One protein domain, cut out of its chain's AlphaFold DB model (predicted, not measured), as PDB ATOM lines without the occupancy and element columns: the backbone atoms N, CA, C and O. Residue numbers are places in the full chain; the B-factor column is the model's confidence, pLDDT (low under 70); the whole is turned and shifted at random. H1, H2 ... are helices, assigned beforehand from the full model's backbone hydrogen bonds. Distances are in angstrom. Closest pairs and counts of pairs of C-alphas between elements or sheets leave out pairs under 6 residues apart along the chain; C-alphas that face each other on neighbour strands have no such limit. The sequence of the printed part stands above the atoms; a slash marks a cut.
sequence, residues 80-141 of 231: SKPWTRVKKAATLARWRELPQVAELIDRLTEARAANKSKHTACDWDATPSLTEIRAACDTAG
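Overview. This is residues 80 to 141 of the 231 residues of a protein of Thiorhodovibrio sp. 970 (UniProt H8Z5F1). Two helices, H1 and H2, meet at a corner as a V, and the short helix H3 packs on the part of H2 near that corner. Between H2 and H3 the chain swings out in a long loop and folds back, with residues 117 to 123 sticking out, as does the first half of H1, residues 80 to 87. The printed part has 62 residues with three named helices in the order H1, H2, H3 and no named strand; its class is all helix. It is only just compact, close to loose, with a radius of gyration of the C-alphas of 12.5 A, and only just flat, spanning 35 by 29 by 16 A.

Along the chain. H1 runs from Ser 80, C-alpha at (158.489, 163.041, 161.903), to Arg 96, over 24.0 A. H2, residues 99 to 114, begins with C-alpha 99 at (134.418, 167.950, 144.076) and is 22.7 A long. H3, residues 130 to 139, ends with C-alpha 139 at (142.313, 155.150, 136.658).

Arrangement. H1 and H2 touch only at the corner by their tight link, with residues 95 to 96 of H1 and 101 to 105 of H2. Their closest C-alphas, those of Arg 96 and Ala 102, are 4.4 A apart. They run opposite ways at a steep tilt of 56 degrees. H2 touches H3 with residues 101 to 108 alone; the closest C-alphas, of Ile 105 and Ile 133, are 6.8 A apart. These two run opposite ways at a steep tilt of 64 degrees. H1 and H3 are close but not clearly touching, the closest C-alphas being those of Lys 88 and Leu 130 at 7.2 A. In H1, H2 and H3 every O i to N i+4 pair is within hydrogen-bond range.

Size, cuts and confidence. The two C-alphas farthest apart, of Cys 122 and Gly 141, are 34.9 A apart. The printed part has no cut. The link from H2 to H3, 15 residues, is long. The mean pLDDT of the printed part is 89.5, and residue 122 alone is under 70.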
ATOM      1  N   SER A  80     158.696 163.596 163.251       85.62
ATOM      2  CA  SER A  80     158.489 163.041 161.903       85.62
ATOM      3  C   SER A  80     157.121 162.379 161.737       85.62
ATOM      4  O   SER A  80     156.464 162.616 160.734       85.62
ATOM      5  N   LYS A  81     156.650 161.605 162.727       86.00
ATOM      6  CA  LYS A  81     155.327 160.958 162.661       86.00
ATOM      7  C   LYS A  81     154.176 161.982 162.678       86.00
ATOM      8  O   LYS A  81     153.358 161.934 161.760       86.00
ATOM      9  N   PRO A  82     154.108 162.924 163.644       88.38
ATOM     10  CA  PRO A  82     153.165 164.041 163.572       88.38
ATOM     11  C   PRO A  82     153.252 164.826 162.260       88.38
ATOM     12  O   PRO A  82     152.228 165.120 161.659       88.38
ATOM     13  N   TRP A  83     154.461 165.103 161.768       90.19
ATOM     14  CA  TRP A  83     154.672 165.851 160.530       90.19
ATOM     15  C   TRP A  83     154.128 165.112 159.305       90.19
ATOM     16  O   TRP A  83     153.427 165.708 158.496       90.19
ATOM     17  N   THR A  84     154.365 163.803 159.189       89.75
ATOM     18  CA  THR A  84     153.766 162.976 158.130       89.75
ATOM     19  C   THR A  84     152.240 163.005 158.195       89.75
ATOM     20  O   THR A  84     151.596 163.110 157.154       89.75
ATOM     21  N   ARG A  85     151.652 162.969 159.398       89.81
ATOM     22  CA  ARG A  85     150.194 163.087 159.573       89.81
ATOM     23  C   ARG A  85     149.671 164.443 159.106       89.81
ATOM     24  O   ARG A  85     148.688 164.475 158.377       89.81
ATOM     25  N   VAL A  86     150.344 165.535 159.474       91.81
ATOM     26  CA  VAL A  86     149.987 166.895 159.035       91.81
ATOM     27  C   VAL A  86     150.073 167.014 157.514       91.81
ATOM     28  O   VAL A  86     149.132 167.495 156.895       91.81
ATOM     29  N   LYS A  87     151.142 166.507 156.888       92.25
ATOM     30  CA  LYS A  87     151.290 166.499 155.422       92.25
ATOM     31  C   LYS A  87     150.218 165.683 154.710       92.25
ATOM     32  O   LYS A  87     149.674 166.145 153.710       92.25
ATOM     33  N   LYS A  88     149.890 164.493 155.236       92.25
ATOM     34  CA  LYS A  88     148.784 163.670 154.725       92.25
ATOM     35  C   LYS A  88     147.476 164.458 154.805       92.25
ATOM     36  O   LYS A  88     146.808 164.598 153.792       92.25
ATOM     37  N   ALA A  89     147.154 165.022 155.970       91.94
ATOM     38  CA  ALA A  89     145.929 165.791 156.175       91.94
ATOM     39  C   ALA A  89     145.847 167.030 155.267       91.94
ATOM     40  O   ALA A  89     144.819 167.247 154.638       91.94
ATOM     41  N   ALA A  90     146.932 167.798 155.136       93.06
ATOM     42  CA  ALA A  90     146.989 168.972 154.263       93.06
ATOM     43  C   ALA A  90     146.838 168.600 152.779       93.06
ATOM     44  O   ALA A  90     146.117 169.268 152.045       93.06
ATOM     45  N   THR A  91     147.476 167.507 152.347       94.31
ATOM     46  CA  THR A  91     147.335 166.994 150.976       94.31
ATOM     47  C   THR A  91     145.901 166.549 150.702       94.31
ATOM     48  O   THR A  91     145.339 166.910 149.676       94.31
ATOM     49  N   LEU A  92     145.287 165.818 151.638       93.38
ATOM     50  CA  LEU A  92     143.889 165.406 151.527       93.38
ATOM     51  C   LEU A  92     142.952 166.612 151.467       93.38
ATOM     52  O   LEU A  92     142.100 166.656 150.590       93.38
ATOM     53  N   ALA A  93     143.132 167.599 152.348       93.00
ATOM     54  CA  ALA A  93     142.334 168.821 152.339       93.00
ATOM     55  C   ALA A  93     142.418 169.531 150.980       93.00
ATOM     56  O   ALA A  93     141.385 169.829 150.391       93.00
ATOM     57  N   ARG A  94     143.632 169.691 150.436       94.19
ATOM     58  CA  ARG A  94     143.861 170.306 149.122       94.19
ATOM     59  C   ARG A  94     143.228 169.515 147.977       94.19
ATOM     60  O   ARG A  94     142.693 170.102 147.047       94.19
ATOM     61  N   TRP A  95     143.295 168.187 148.016       94.56
ATOM     62  CA  TRP A  95     142.680 167.331 146.998       94.56
ATOM     63  C   TRP A  95     141.152 167.359 147.053       94.56
ATOM     64  O   TRP A  95     140.510 167.348 146.007       94.56
ATOM     65  N   ARG A  96     140.569 167.463 148.253       94.00
ATOM     66  CA  ARG A  96     139.117 167.576 148.452       94.00
ATOM     67  C   ARG A  96     138.520 168.905 147.987       94.00
ATOM     68  O   ARG A  96     137.304 169.002 147.894       94.00
ATOM     69  N   GLU A  97     139.335 169.910 147.669       94.06
ATOM     70  CA  GLU A  97     138.849 171.150 147.043       94.06
ATOM     71  C   GLU A  97     138.280 170.907 145.634       94.06
ATOM     72  O   GLU A  97     137.496 171.717 145.146       94.06
ATOM     73  N   LEU A  98     138.640 169.792 144.984       94.12
ATOM     74  CA  LEU A  98     138.026 169.347 143.734       94.12
ATOM     75  C   LEU A  98     136.854 168.395 144.041       94.12
ATOM     76  O   LEU A  98     137.109 167.293 144.539       94.12
ATOM     77  N   PRO A  99     135.593 168.750 143.713       95.06
ATOM     78  CA  PRO A  99     134.418 167.950 144.076       95.06
ATOM     79  C   PRO A  99     134.494 166.490 143.611       95.06
ATOM     80  O   PRO A  99     134.256 165.576 144.396       95.06
ATOM     81  N   GLN A 100     134.931 166.259 142.371       94.25
ATOM     82  CA  GLN A 100     135.075 164.917 141.805       94.25
ATOM     83  C   GLN A 100     136.129 164.057 142.527       94.25
ATOM     84  O   GLN A 100     136.003 162.836 142.607       94.25
ATOM     85  N   VAL A 101     137.169 164.687 143.084       93.88
ATOM     86  CA  VAL A 101     138.199 163.991 143.869       93.88
ATOM     87  C   VAL A 101     137.702 163.741 145.290       93.88
ATOM     88  O   VAL A 101     137.969 162.677 145.843       93.88
ATOM     89  N   ALA A 102     136.952 164.676 145.881       94.44
ATOM     90  CA  ALA A 102     136.323 164.479 147.184       94.44
ATOM     91  C   ALA A 102     135.378 163.268 147.170       94.44
ATOM     92  O   ALA A 102     135.512 162.393 148.022       94.44
ATOM     93  N   GLU A 103     134.522 163.161 146.150       94.62
ATOM     94  CA  GLU A 103     133.614 162.023 145.972       94.62
ATOM     95  C   GLU A 103     134.373 160.697 145.794       94.62
ATOM     96  O   GLU A 103     134.018 159.680 146.386       94.62
ATOM     97  N   LEU A 104     135.464 160.694 145.019       93.56
ATOM     98  CA  LEU A 104     136.334 159.523 144.891       93.56
ATOM     99  C   LEU A 104     136.935 159.112 146.245       93.56
ATOM    100  O   LEU A 104     136.950 157.926 146.574       93.56
ATOM    101  N   ILE A 105     137.433 160.074 147.029       93.56
ATOM    102  CA  ILE A 105     137.996 159.820 148.362       93.56
ATOM    103  C   ILE A 105     136.926 159.247 149.295       93.56
ATOM    104  O   ILE A 105     137.224 158.313 150.043       93.56
ATOM    105  N   ASP A 106     135.702 159.766 149.245       94.38
ATOM    106  CA  ASP A 106     134.592 159.292 150.074       94.38
ATOM    107  C   ASP A 106     134.217 157.851 149.710       94.38
ATOM    108  O   ASP A 106     134.245 156.981 150.582       94.38
ATOM    109  N   ARG A 107     134.059 157.544 148.414       94.19
ATOM    110  CA  ARG A 107     133.834 156.167 147.936       94.19
ATOM    111  C   ARG A 107     134.939 155.198 148.365       94.19
ATOM    112  O   ARG A 107     134.657 154.079 148.790       94.19
ATOM    113  N   LEU A 108     136.207 155.608 148.275       92.56
ATOM    114  CA  LEU A 108     137.338 154.790 148.738       92.56
ATOM    115  C   LEU A 108     137.308 154.574 150.257       92.56
ATOM    116  O   LEU A 108     137.632 153.485 150.734       92.56
ATOM    117  N   THR A 109     136.927 155.600 151.017       93.00
ATOM    118  CA  THR A 109     136.828 155.537 152.480       93.00
ATOM    119  C   THR A 109     135.718 154.577 152.905       93.00
ATOM    120  O   THR A 109     135.944 153.723 153.763       93.00
ATOM    121  N   GLU A 110     134.554 154.644 152.260       91.38
ATOM    122  CA  GLU A 110     133.433 153.725 152.481       91.38
ATOM    123  C   GLU A 110     133.806 152.278 152.140       91.38
ATOM    124  O   GLU A 110     133.606 151.375 152.956       91.38
ATOM    125  N   ALA A 111     134.442 152.050 150.987       90.06
ATOM    126  CA  ALA A 111     134.907 150.724 150.584       90.06
ATOM    127  C   ALA A 111     135.923 150.129 151.578       90.06
ATOM    128  O   ALA A 111     135.925 148.922 151.836       90.06
ATOM    129  N   ARG A 112     136.785 150.962 152.177       90.69
ATOM    130  CA  ARG A 112     137.711 150.525 153.234       90.69
ATOM    131  C   ARG A 112     136.990 150.235 154.543       90.69
ATOM    132  O   ARG A 112     137.312 149.240 155.187       90.69
ATOM    133  N   ALA A 113     136.029 151.070 154.931       88.56
ATOM    134  CA  ALA A 113     135.222 150.866 156.131       88.56
ATOM    135  C   ALA A 113     134.424 149.552 156.067       88.56
ATOM    136  O   ALA A 113     134.386 148.820 157.055       88.56
ATOM    137  N   ALA A 114     133.871 149.215 154.897       87.12
ATOM    138  CA  ALA A 114     133.150 147.964 154.663       87.12
ATOM    139  C   ALA A 114     134.045 146.715 154.784       87.12
ATOM    140  O   ALA A 114     133.593 145.669 155.241       87.12
ATOM    141  N   ASN A 115     135.331 146.830 154.441       85.62
ATOM    142  CA  ASN A 115     136.310 145.737 154.506       85.62
ATOM    143  C   ASN A 115     137.041 145.633 155.858       85.62
ATOM    144  O   ASN A 115     138.093 144.992 155.963       85.62
ATOM    145  N   LYS A 116     136.524 146.276 156.911       81.62
ATOM    146  CA  LYS A 116     137.147 146.245 158.237       81.62
ATOM    147  C   LYS A 116     137.131 144.824 158.815       81.62
ATOM    148  O   LYS A 116     136.080 144.221 159.008       81.62
ATOM    149  N   SER A 117     138.312 144.307 159.155       81.44
ATOM    150  CA  SER A 117     138.472 142.981 159.759       81.44
ATOM    151  C   SER A 117     138.287 143.011 161.280       81.44
ATOM    152  O   SER A 117     138.588 143.998 161.953       81.44
ATOM    153  N   LYS A 118     137.870 141.876 161.852       75.31
ATOM    154  CA  LYS A 118     137.799 141.663 163.310       75.31
ATOM    155  C   LYS A 118     139.167 141.719 164.009       75.31
ATOM    156  O   LYS A 118     139.223 141.925 165.214       75.31
ATOM    157  N   HIS A 119     140.259 141.541 163.262       77.44
ATOM    158  CA  HIS A 119     141.639 141.585 163.771       77.44
ATOM    159  C   HIS A 119     142.344 142.918 163.506       77.44
ATOM    160  O   HIS A 119     143.562 143.028 163.638       77.44
ATOM    161  N   THR A 120     141.599 143.934 163.085       78.06
ATOM    162  CA  THR A 120     142.163 145.242 162.788       78.06
ATOM    163  C   THR A 120     142.624 145.949 164.070       78.06
ATOM    164  O   THR A 120     141.972 145.868 165.109       78.06
ATOM    165  N   ALA A 121     143.763 146.647 163.995       77.38
ATOM    166  CA  ALA A 121     144.328 147.383 165.122       77.38
ATOM    167  C   ALA A 121     143.354 148.445 165.668       77.38
ATOM    168  O   ALA A 121     142.555 149.017 164.923       77.38
ATOM    169  N   CYS A 122     143.436 148.732 166.970       69.19
ATOM    170  CA  CYS A 122     142.551 149.694 167.633       69.19
ATOM    171  C   CYS A 122     142.713 151.137 167.123       69.19
ATOM    172  O   CYS A 122     141.801 151.942 167.282       69.19
ATOM    173  N   ASP A 123     143.847 151.458 166.500       71.62
ATOM    174  CA  ASP A 123     144.173 152.755 165.906       71.62
ATOM    175  C   ASP A 123     143.956 152.805 164.383       71.62
ATOM    176  O   ASP A 123     144.435 153.725 163.719       71.62
ATOM    177  N   TRP A 124     143.252 151.823 163.816       81.38
ATOM    178  CA  TRP A 124     142.967 151.787 162.387       81.38
ATOM    179  C   TRP A 124     141.989 152.876 161.947       81.38
ATOM    180  O   TRP A 124     140.994 153.173 162.608       81.38
ATOM    181  N   ASP A 125     142.273 153.409 160.767       81.25
ATOM    182  CA  ASP A 125     141.593 154.519 160.119       81.25
ATOM    183  C   ASP A 125     141.192 154.087 158.698       81.25
ATOM    184  O   ASP A 125     142.002 153.517 157.958       81.25
ATOM    185  N   ALA A 126     139.937 154.352 158.325       86.88
ATOM    186  CA  ALA A 126     139.406 154.043 156.999       86.88
ATOM    187  C   ALA A 126     139.940 154.988 155.911       86.88
ATOM    188  O   ALA A 126     139.786 154.689 154.730       86.88
ATOM    189  N   THR A 127     140.593 156.095 156.280       86.88
ATOM    190  CA  THR A 127     141.109 157.087 155.335       86.88
ATOM    191  C   THR A 127     142.130 156.450 154.386       86.88
ATOM    192  O   THR A 127     143.182 155.971 154.845       86.88
ATOM    193  N   PRO A 128     141.899 156.503 153.061       89.06
ATOM    194  CA  PRO A 128     142.808 155.926 152.081       89.06
ATOM    195  C   PRO A 128     144.210 156.546 152.150       89.06
ATOM    196  O   PRO A 128     144.441 157.651 152.667       89.06
ATOM    197  N   SER A 129     145.200 155.796 151.675       90.56
ATOM    198  CA  SER A 129     146.564 156.309 151.542       90.56
ATOM    199  C   SER A 129     146.672 157.273 150.352       90.56
ATOM    200  O   SER A 129     145.892 157.206 149.405       90.56
ATOM    201  N   LEU A 130     147.658 158.181 150.368       90.94
ATOM    202  CA  LEU A 130     147.861 159.110 149.243       90.94
ATOM    203  C   LEU A 130     148.177 158.364 147.937       90.94
ATOM    204  O   LEU A 130     147.814 158.826 146.862       90.94
ATOM    205  N   THR A 131     148.837 157.210 148.032       91.81
ATOM    206  CA  THR A 131     149.155 156.337 146.896       91.81
ATOM    207  C   THR A 131     147.911 155.676 146.315       91.81
ATOM    208  O   THR A 131     147.780 155.618 145.098       91.81
ATOM    209  N   GLU A 132     146.974 155.239 147.162       91.81
ATOM    210  CA  GLU A 132     145.684 154.688 146.717       91.81
ATOM    211  C   GLU A 132     144.854 155.738 145.976       91.81
ATOM    212  O   GLU A 132     144.324 155.457 144.906       91.81
ATOM    213  N   ILE A 133     144.784 156.965 146.505       92.38
ATOM    214  CA  ILE A 133     144.033 158.052 145.861       92.38
ATOM    215  C   ILE A 133     144.657 158.423 144.513       92.38
ATOM    216  O   ILE A 133     143.920 158.614 143.551       92.38
ATOM    217  N   ARG A 134     145.995 158.495 144.424       93.38
ATOM    218  CA  ARG A 134     146.702 158.744 143.153       93.38
ATOM    219  C   ARG A 134     146.338 157.689 142.110       93.38
ATOM    220  O   ARG A 134     145.821 158.051 141.063       93.38
ATOM    221  N   ALA A 135     146.481 156.407 142.443       93.56
ATOM    222  CA  ALA A 135     146.149 155.312 141.532       93.56
ATOM    223  C   ALA A 135     144.670 155.322 141.099       93.56
ATOM    224  O   ALA A 135     144.350 155.069 139.937       93.56
ATOM    225  N   ALA A 136     143.757 155.646 142.021       92.38
ATOM    226  CA  ALA A 136     142.337 155.753 141.713       92.38
ATOM    227  C   ALA A 136     142.028 156.956 140.803       92.38
ATOM    228  O   ALA A 136     141.196 156.838 139.906       92.38
ATOM    229  N   CYS A 137     142.713 158.089 140.990       92.75
ATOM    230  CA  CYS A 137     142.584 159.254 140.111       92.75
ATOM    231  C   CYS A 137     143.141 158.975 138.715       92.75
ATOM    232  O   CYS A 137     142.470 159.296 137.739       92.75
ATOM    233  N   ASP A 138     144.301 158.322 138.621       92.75
ATOM    234  CA  ASP A 138     144.906 157.922 137.346       92.75
ATOM    235  C   ASP A 138     143.958 157.002 136.559       92.75
ATOM    236  O   ASP A 138     143.734 157.198 135.367       92.75
ATOM    237  N   THR A 139     143.316 156.053 137.250       93.50
ATOM    238  CA  THR A 139     142.313 155.150 136.658       93.50
ATOM    239  C   THR A 139     141.051 155.894 136.207       93.50
ATOM    240  O   THR A 139     140.450 155.543 135.195       93.50
ATOM    241  N   ALA A 140     140.640 156.926 136.944       91.19
ATOM    242  CA  ALA A 140     139.468 157.741 136.629       91.19
ATOM    243  C   ALA A 140     139.756 158.889 135.639       91.19
ATOM    244  O   ALA A 140     138.844 159.649 135.317       91.19
ATOM    245  N   GLY A 141     141.004 159.056 135.180       92.44
ATOM    246  CA  GLY A 141     141.408 160.170 134.315       92.44
ATOM    247  C   GLY A 141     141.350 161.545 134.995       92.44
ATOM    248  O   GLY A 141     141.214 162.566 134.321       92.44
TER     249      GLY A 141